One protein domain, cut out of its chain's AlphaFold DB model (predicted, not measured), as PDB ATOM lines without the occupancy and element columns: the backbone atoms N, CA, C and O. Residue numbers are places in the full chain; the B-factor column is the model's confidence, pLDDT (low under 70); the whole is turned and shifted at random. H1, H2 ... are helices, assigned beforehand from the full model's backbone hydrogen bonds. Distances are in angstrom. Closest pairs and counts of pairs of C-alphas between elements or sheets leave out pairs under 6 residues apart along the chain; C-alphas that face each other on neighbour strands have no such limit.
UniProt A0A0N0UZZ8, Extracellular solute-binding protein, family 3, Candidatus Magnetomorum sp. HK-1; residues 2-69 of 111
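This is residues 2 to 69 of the 111 residues of the protein "Extracellular solute-binding protein, family 3" of Candidatus Magnetomorum sp. HK-1 (UniProt A0A0N0UZZ8). There is little regular structure here: a free arm, residues 2 to 11, sticks out from a body of loops in which two short helices, H1 then H2, pack crosswise. A short parallel pairing ties residues 17 to 18 to residues 38 to 39. The 68 printed residues, 20 of them in named elements, are all helix by class, with no named strand. The whole is only just loose, close to compact, with a radius of gyration of the C-alphas of 13.5 A and spans of 40 by 31 by 22 A.

Look at H1, residues 24 to 32, and H2, residues 43 to 53: they touch, the closest C-alphas being those of Glu 25 and Lys 49, 7.0 A apart. Their lines are only just about perpendicular, at 71 degrees. In both, every O i to N i+4 pair is within hydrogen-bond range.

Find C-alpha 24 at (-4.217, 54.575, 84.882); from there H1 runs 12.4 A to C-alpha 32. H2 runs 15.3 A from C-alpha 43 to C-alpha 53 at (-8.632, 62.648, 90.827).

The C-alphas farthest apart, those of Gly 2 and Asp 21, are 43.4 A apart. The printed part has no cut, and the link from H1 to H2 is short. Residues 2 to 22 have pLDDT under 70.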
ATOM      1  N   GLY A   2      22.572  84.133  82.634       35.59
ATOM      2  CA  GLY A   2      21.699  83.330  81.780       35.59
ATOM      3  C   GLY A   2      21.912  81.872  82.156       35.59
ATOM      4  O   GLY A   2      22.787  81.210  81.608       35.59
ATOM      5  N   ASP A   3      21.218  81.456  83.208       39.81
ATOM      6  CA  ASP A   3      21.415  80.219  83.956       39.81
ATOM      7  C   ASP A   3      21.152  78.964  83.096       39.81
ATOM      8  O   ASP A   3      20.033  78.469  82.985       39.81
ATOM      9  N   PHE A   4      22.215  78.441  82.478       38.41
ATOM     10  CA  PHE A   4      22.276  77.103  81.872       38.41
ATOM     11  C   PHE A   4      22.428  75.987  82.936       38.41
ATOM     12  O   PHE A   4      22.671  74.829  82.594       38.41
ATOM     13  N   GLY A   5      22.314  76.315  84.231       34.78
ATOM     14  CA  GLY A   5      22.641  75.440  85.358       34.78
ATOM     15  C   GLY A   5      21.508  74.552  85.877       34.78
ATOM     16  O   GLY A   5      21.779  73.639  86.657       34.78
ATOM     17  N   LEU A   6      20.255  74.755  85.452       40.41
ATOM     18  CA  LEU A   6      19.130  73.976  85.994       40.41
ATOM     19  C   LEU A   6      18.835  72.675  85.225       40.41
ATOM     20  O   LEU A   6      18.308  71.724  85.800       40.41
ATOM     21  N   TRP A   7      19.221  72.582  83.948       36.34
ATOM     22  CA  TRP A   7      18.920  71.413  83.105       36.34
ATOM     23  C   TRP A   7      19.945  70.275  83.219       36.34
ATOM     24  O   TRP A   7      19.650  69.140  82.857       36.34
ATOM     25  N   SER A   8      21.131  70.540  83.770       33.59
ATOM     26  CA  SER A   8      22.190  69.538  83.967       33.59
ATOM     27  C   SER A   8      22.028  68.709  85.250       33.59
ATOM     28  O   SER A   8      22.705  67.693  85.411       33.59
ATOM     29  N   ARG A   9      21.108  69.089  86.149       34.44
ATOM     30  CA  ARG A   9      20.883  68.407  87.439       34.44
ATOM     31  C   ARG A   9      19.769  67.365  87.449       34.44
ATOM     32  O   ARG A   9      19.635  66.650  88.436       34.44
ATOM     33  N   ILE A  10      19.032  67.202  86.354       36.53
ATOM     34  CA  ILE A  10      18.037  66.134  86.218       36.53
ATOM     35  C   ILE A  10      18.549  65.101  85.207       36.53
ATOM     36  O   ILE A  10      17.994  64.896  84.133       36.53
ATOM     37  N   LYS A  11      19.626  64.392  85.567       34.44
ATOM     38  CA  LYS A  11      19.806  63.015  85.086       34.44
ATOM     39  C   LYS A  11      18.832  62.149  85.883       34.44
ATOM     40  O   LYS A  11      19.212  61.486  86.843       34.44
ATOM     41  N   LEU A  12      17.549  62.222  85.531       42.12
ATOM     42  CA  LEU A  12      16.539  61.316  86.067       42.12
ATOM     43  C   LEU A  12      16.818  59.948  85.432       42.12
ATOM     44  O   LEU A  12      16.384  59.655  84.321       42.12
ATOM     45  N   THR A  13      17.636  59.133  86.098       39.66
ATOM     46  CA  THR A  13      17.676  57.691  85.838       39.66
ATOM     47  C   THR A  13      16.308  57.149  86.237       39.66
ATOM     48  O   THR A  13      16.104  56.816  87.398       39.66
ATOM     49  N   LEU A  14      15.356  57.149  85.301       45.97
ATOM     50  CA  LEU A  14      14.067  56.479  85.453       45.97
ATOM     51  C   LEU A  14      14.363  54.991  85.643       45.97
ATOM     52  O   LEU A  14      14.837  54.344  84.709       45.97
ATOM     53  N   ARG A  15      14.169  54.466  86.854       53.72
ATOM     54  CA  ARG A  15      14.417  53.045  87.137       53.72
ATOM     55  C   ARG A  15      13.138  52.238  86.972       53.72
ATOM     56  O   ARG A  15      13.206  51.124  86.468       53.72
ATOM     57  N   ASN A  16      11.993  52.841  87.304       60.16
ATOM     58  CA  ASN A  16      10.682  52.204  87.240       60.16
ATOM     59  C   ASN A  16       9.691  53.070  86.450       60.16
ATOM     60  O   ASN A  16       9.292  54.150  86.894       60.16
ATOM     61  N   ILE A  17       9.282  52.577  85.280       65.00
ATOM     62  CA  ILE A  17       8.241  53.177  84.443       65.00
ATOM     63  C   ILE A  17       7.030  52.249  84.480       65.00
ATOM     64  O   ILE A  17       7.128  51.102  84.052       65.00
ATOM     65  N   ALA A  18       5.890  52.742  84.963       64.62
ATOM     66  CA  ALA A  18       4.637  52.002  84.840       64.62
ATOM     67  C   ALA A  18       4.058  52.168  83.427       64.62
ATOM     68  O   ALA A  18       3.910  53.293  82.929       64.62
ATOM     69  N   GLN A  19       3.699  51.044  82.809       58.31
ATOM     70  CA  GLN A  19       2.878  50.978  81.604       58.31
ATOM     71  C   GLN A  19       1.705  50.011  81.847       58.31
ATOM     72  O   GLN A  19       1.754  49.181  82.744       58.31
ATOM     73  N   GLN A  20       0.643  50.222  81.073       52.12
ATOM     74  CA  GLN A  20      -0.730  49.704  81.109       52.12
ATOM     75  C   GLN A  20      -0.941  48.185  81.357       52.12
ATOM     76  O   GLN A  20      -1.541  47.521  80.518       52.12
ATOM     77  N   ASP A  21      -0.531  47.667  82.515       53.97
ATOM     78  CA  ASP A  21      -1.025  46.399  83.087       53.97
ATOM     79  C   ASP A  21      -2.068  46.652  84.202       53.97
ATOM     80  O   ASP A  21      -2.972  45.846  84.411       53.97
ATOM     81  N   ASP A  22      -2.013  47.834  84.837       60.31
ATOM     82  CA  ASP A  22      -2.963  48.341  85.839       60.31
ATOM     83  C   ASP A  22      -3.825  49.501  85.292       60.31
ATOM     84  O   ASP A  22      -3.549  50.083  84.235       60.31
ATOM     85  N   THR A  23      -4.883  49.890  86.020       83.38
ATOM     86  CA  THR A  23      -5.652  51.102  85.692       83.38
ATOM     87  C   THR A  23      -4.766  52.349  85.778       83.38
ATOM     88  O   THR A  23      -3.871  52.452  86.619       83.38
ATOM     89  N   ILE A  24      -5.020  53.342  84.919       85.50
ATOM     90  CA  ILE A  24      -4.217  54.575  84.882       85.50
ATOM     91  C   ILE A  24      -4.267  55.336  86.218       85.50
ATOM     92  O   ILE A  24      -3.291  55.967  86.616       85.50
ATOM     93  N   GLU A  25      -5.385  55.233  86.938       89.81
ATOM     94  CA  GLU A  25      -5.558  55.751  88.291       89.81
ATOM     95  C   GLU A  25      -4.549  55.131  89.257       89.81
ATOM     96  O   GLU A  25      -3.865  55.866  89.969       89.81
ATOM     97  N   LYS A  26      -4.387  53.803  89.222       89.50
ATOM     98  CA  LYS A  26      -3.425  53.106  90.074       89.50
ATOM     99  C   LYS A  26      -1.991  53.507  89.745       89.50
ATOM    100  O   LYS A  26      -1.190  53.740  90.648       89.50
ATOM    101  N   CYS A  27      -1.669  53.678  88.462       90.19
ATOM    102  CA  CYS A  27      -0.360  54.192  88.061       90.19
ATOM    103  C   CYS A  27      -0.096  55.597  88.635       90.19
ATOM    104  O   CYS A  27       1.009  55.869  89.105       90.19
ATOM    105  N   PHE A  28      -1.093  56.488  88.636       91.31
ATOM    106  CA  PHE A  28      -0.957  57.827  89.219       91.31
ATOM    107  C   PHE A  28      -0.903  57.834  90.752       91.31
ATOM    108  O   PHE A  28      -0.231  58.693  91.329       91.31
ATOM    109  N   GLU A  29      -1.565  56.893  91.425       91.12
ATOM    110  CA  GLU A  29      -1.389  56.662  92.864       91.12
ATOM    111  C   GLU A  29       0.049  56.252  93.171       91.12
ATOM    112  O   GLU A  29       0.714  56.936  93.944       91.12
ATOM    113  N   ASN A  30       0.567  55.241  92.472       90.12
ATOM    114  CA  ASN A  30       1.947  54.783  92.625       90.12
ATOM    115  C   ASN A  30       2.958  55.910  92.349       90.12
ATOM    116  O   ASN A  30       3.967  56.023  93.042       90.12
ATOM    117  N   LEU A  31       2.683  56.775  91.364       90.94
ATOM    118  CA  LEU A  31       3.499  57.961  91.091       90.94
ATOM    119  C   LEU A  31       3.463  58.958  92.261       90.94
ATOM    120  O   LEU A  31       4.496  59.491  92.655       90.94
ATOM    121  N   SER A  32       2.283  59.190  92.843       90.50
ATOM    122  CA  SER A  32       2.112  60.085  94.000       90.50
ATOM    123  C   SER A  32       2.813  59.546  95.252       90.50
ATOM    124  O   SER A  32       3.347  60.314  96.049       90.50
ATOM    125  N   GLU A  33       2.827  58.223  95.407       90.69
ATOM    126  CA  GLU A  33       3.486  57.490  96.492       90.69
ATOM    127  C   GLU A  33       4.986  57.275  96.242       90.69
ATOM    128  O   GLU A  33       5.672  56.698  97.083       90.69
ATOM    129  N   LYS A  34       5.520  57.773  95.115       89.50
ATOM    130  CA  LYS A  34       6.927  57.628  94.699       89.50
ATOM    131  C   LYS A  34       7.374  56.168  94.527       89.50
ATOM    132  O   LYS A  34       8.561  55.868  94.623       89.50
ATOM    133  N   ILE A  35       6.431  55.265  94.262       90.19
ATOM    134  CA  ILE A  35       6.694  53.859  93.922       90.19
ATOM    135  C   ILE A  35       7.292  53.763  92.511       90.19
ATOM    136  O   ILE A  35       8.162  52.932  92.243       90.19
ATOM    137  N   VAL A  36       6.835  54.634  91.606       88.56
ATOM    138  CA  VAL A  36       7.356  54.770  90.241       88.56
ATOM    139  C   VAL A  36       7.827  56.193  89.987       88.56
ATOM    140  O   VAL A  36       7.308  57.141  90.577       88.56
ATOM    141  N   ASP A  37       8.787  56.342  89.076       89.69
ATOM    142  CA  ASP A  37       9.366  57.645  88.737       89.69
ATOM    143  C   ASP A  37       8.568  58.361  87.636       89.69
ATOM    144  O   ASP A  37       8.576  59.588  87.535       89.69
ATOM    145  N   ALA A  38       7.894  57.588  86.777       90.50
ATOM    146  CA  ALA A  38       7.092  58.095  85.674       90.50
ATOM    147  C   ALA A  38       5.977  57.119  85.279       90.50
ATOM    148  O   ALA A  38       6.075  55.904  85.463       90.50
ATOM    149  N   VAL A  39       4.933  57.675  84.662       89.44
ATOM    150  CA  VAL A  39       3.806  56.928  84.092       89.44
ATOM    151  C   VAL A  39       3.696  57.259  82.611       89.44
ATOM    152  O   VAL A  39       3.625  58.430  82.231       89.44
ATOM    153  N   LEU A  40       3.648  56.226  81.771       90.19
ATOM    154  CA  LEU A  40       3.357  56.378  80.351       90.19
ATOM    155  C   LEU A  40       1.851  56.334  80.124       90.19
ATOM    156  O   LEU A  40       1.204  55.309  80.323       90.19
ATOM    157  N   ALA A  41       1.295  57.451  79.667       87.94
ATOM    158  CA  ALA A  41      -0.132  57.589  79.431       87.94
ATOM    159  C   ALA A  41      -0.424  58.298  78.110       87.94
ATOM    160  O   ALA A  41       0.351  59.128  77.629       87.94
ATOM    161  N   ASN A  42      -1.608  58.029  77.554       89.56
ATOM    162  CA  ASN A  42      -2.191  58.930  76.569       89.56
ATOM    163  C   ASN A  42      -2.395  60.305  77.223       89.56
ATOM    164  O   ASN A  42      -3.050  60.399  78.260       89.56
ATOM    165  N   TYR A  43      -1.863  61.356  76.597       88.62
ATOM    166  CA  TYR A  43      -1.861  62.706  77.159       88.62
ATOM    167  C   TYR A  43      -3.261  63.184  77.574       88.62
ATOM    168  O   TYR A  43      -3.445  63.646  78.698       88.62
ATOM    169  N   HIS A  44      -4.264  63.046  76.701       87.38
ATOM    170  CA  HIS A  44      -5.614  63.556  76.963       87.38
ATOM    171  C   HIS A  44      -6.336  62.740  78.035       87.38
ATOM    172  O   HIS A  44      -6.955  63.317  78.926       87.38
ATOM    173  N   LEU A  45      -6.225  61.406  77.978       87.62
ATOM    174  CA  LEU A  45      -6.826  60.523  78.980       87.62
ATOM    175  C   LEU A  45      -6.185  60.735  80.354       87.62
ATOM    176  O   LEU A  45      -6.897  60.900  81.340       87.62
ATOM    177  N   GLY A  46      -4.853  60.775  80.406       89.50
ATOM    178  CA  GLY A  46      -4.103  61.036  81.629       89.50
ATOM    179  C   GLY A  46      -4.459  62.391  82.227       89.50
ATOM    180  O   GLY A  46      -4.774  62.465  83.408       89.50
ATOM    181  N   SER A  47      -4.524  63.438  81.399       87.44
ATOM    182  CA  SER A  47      -4.903  64.785  81.844       87.44
ATOM    183  C   SER A  47      -6.313  64.833  82.431       87.44
ATOM    184  O   SER A  47      -6.519  65.386  83.511       87.44
ATOM    185  N   TYR A  48      -7.283  64.208  81.757       87.75
ATOM    186  CA  TYR A  48      -8.653  64.098  82.260       87.75
ATOM    187  C   TYR A  48      -8.706  63.353  83.599       87.75
ATOM    188  O   TYR A  48      -9.349  63.813  84.537       87.75
ATOM    189  N   LYS A  49      -8.007  62.219  83.720       89.56
ATOM    190  CA  LYS A  49      -7.996  61.419  84.950       89.56
ATOM    191  C   LYS A  49      -7.317  62.145  86.107       89.56
ATOM    192  O   LYS A  49      -7.894  62.192  87.186       89.56
ATOM    193  N   LEU A  50      -6.178  62.797  85.875       88.62
ATOM    194  CA  LEU A  50      -5.518  63.639  86.878       88.62
ATOM    195  C   LEU A  50      -6.439  64.755  87.378       88.62
ATOM    196  O   LEU A  50      -6.560  64.946  88.589       88.62
ATOM    197  N   LYS A  51      -7.144  65.430  86.457       86.00
ATOM    198  CA  LYS A  51      -8.154  66.442  86.792       86.00
ATOM    199  C   LYS A  51      -9.268  65.859  87.662       86.00
ATOM    200  O   LYS A  51      -9.594  66.436  88.693       86.00
ATOM    201  N   MET A  52      -9.820  64.708  87.279       88.12
ATOM    202  CA  MET A  52     -10.894  64.042  88.029       88.12
ATOM    203  C   MET A  52     -10.450  63.542  89.410       88.12
ATOM    204  O   MET A  52     -11.249  63.543  90.339       88.12
ATOM    205  N   MET A  53      -9.190  63.128  89.558       89.81
ATOM    206  CA  MET A  53      -8.632  62.648  90.827       89.81
ATOM    207  C   MET A  53      -8.194  63.784  91.766       89.81
ATOM    208  O   MET A  53      -7.830  63.513  92.909       89.81
ATOM    209  N   GLY A  54      -8.153  65.039  91.299       88.38
ATOM    210  CA  GLY A  54      -7.687  66.183  92.092       88.38
ATOM    211  C   GLY A  54      -6.221  66.083  92.537       88.38
ATOM    212  O   GLY A  54      -5.829  66.714  93.521       88.38
ATOM    213  N   LYS A  55      -5.403  65.272  91.851       81.81
ATOM    214  CA  LYS A  55      -3.992  65.068  92.207       81.81
ATOM    215  C   LYS A  55      -3.176  66.305  91.838       81.81
ATOM    216  O   LYS A  55      -3.258  66.809  90.721       81.81
ATOM    217  N   LYS A  56      -2.359  66.773  92.781       81.69
ATOM    218  CA  LYS A  56      -1.422  67.893  92.613       81.69
ATOM    219  C   LYS A  56       0.016  67.379  92.640       81.69
ATOM    220  O   LYS A  56       0.272  66.285  93.130       81.69
ATOM    221  N   GLY A  57       0.954  68.174  92.128       84.69
ATOM    222  CA  GLY A  57       2.386  67.840  92.166       84.69
ATOM    223  C   GLY A  57       2.844  66.823  91.115       84.69
ATOM    224  O   GLY A  57       4.005  66.431  91.127       84.69
ATOM    225  N   ILE A  58       1.966  66.426  90.191       86.88
ATOM    226  CA  ILE A  58       2.328  65.638  89.010       86.88
ATOM    227  C   ILE A  58       2.600  66.608  87.863       86.88
ATOM    228  O   ILE A  58       1.753  67.435  87.527       86.88
ATOM    229  N   VAL A  59       3.783  66.500  87.265       89.06
ATOM    230  CA  VAL A  59       4.197  67.332  86.133       89.06
ATOM    231  C   VAL A  59       4.122  66.509  84.857       89.06
ATOM    232  O   VAL A  59       4.664  65.406  84.780       89.06
ATOM    233  N   ILE A  60       3.470  67.061  83.835       89.00
ATOM    234  CA  ILE A  60       3.450  66.468  82.501       89.00
ATOM    235  C   ILE A  60       4.698  66.928  81.747       89.00
ATOM    236  O   ILE A  60       4.978  68.125  81.663       89.00
ATOM    237  N   LEU A  61       5.450  65.982  81.182       89.31
ATOM    238  CA  LEU A  61       6.630  66.310  80.386       89.31
ATOM    239  C   LEU A  61       6.222  66.969  79.053       89.31
ATOM    240  O   LEU A  61       5.289  66.502  78.399       89.31
ATOM    241  N   PRO A  62       6.934  68.024  78.607       83.12
ATOM    242  CA  PRO A  62       6.503  68.856  77.481       83.12
ATOM    243  C   PRO A  62       6.609  68.158  76.121       83.12
ATOM    244  O   PRO A  62       5.918  68.533  75.176       83.12
ATOM    245  N   LYS A  63       7.484  67.153  75.996       88.31
ATOM    246  CA  LYS A  63       7.696  66.424  74.746       88.31
ATOM    247  C   LYS A  63       7.046  65.041  74.835       88.31
ATOM    248  O   LYS A  63       7.515  64.220  75.625       88.31
ATOM    249  N   PRO A  64       6.014  64.746  74.025       88.50
ATOM    250  CA  PRO A  64       5.457  63.404  73.971       88.50
ATOM    251  C   PRO A  64       6.478  62.437  73.366       88.50
ATOM    252  O   PRO A  64       7.196  62.779  72.426       88.50
ATOM    253  N   ILE A  65       6.503  61.205  73.873       89.38
ATOM    254  CA  ILE A  65       7.350  60.130  73.329       89.38
ATOM    255  C   ILE A  65       6.857  59.708  71.941       89.38
ATOM    256  O   ILE A  65       7.649  59.409  71.052       89.38
ATOM    257  N   LYS A  66       5.535  59.719  71.742       88.50
ATOM    258  CA  LYS A  66       4.884  59.420  70.468       88.50
ATOM    259  C   LYS A  66       3.632  60.274  70.316       88.50
ATOM    260  O   LYS A  66       2.889  60.457  71.277       88.50
ATOM    261  N   SER A  67       3.392  60.758  69.102       89.75
ATOM    262  CA  SER A  67       2.144  61.419  68.721       89.75
ATOM    263  C   SER A  67       1.475  60.629  67.604       89.75
ATOM    264  O   SER A  67       2.129  60.219  66.644       89.75
ATOM    265  N   THR A  68       0.178  60.381  67.748       89.06
ATOM    266  CA  THR A  68      -0.636  59.667  66.764       89.06
ATOM    267  C   THR A  68      -1.976  60.359  66.622       89.06
ATOM    268  O   THR A  68      -2.610  60.695  67.621       89.06
ATOM    269  N   ASN A  69      -2.436  60.511  65.387       89.12
ATOM    270  CA  ASN A  69      -3.760  61.048  65.114       89.12
ATOM    271  C   ASN A  69      -4.846  60.048  65.541       89.12
ATOM    272  O   ASN A  69      -4.721  58.845  65.306       89.12
TER     273      ASN A  69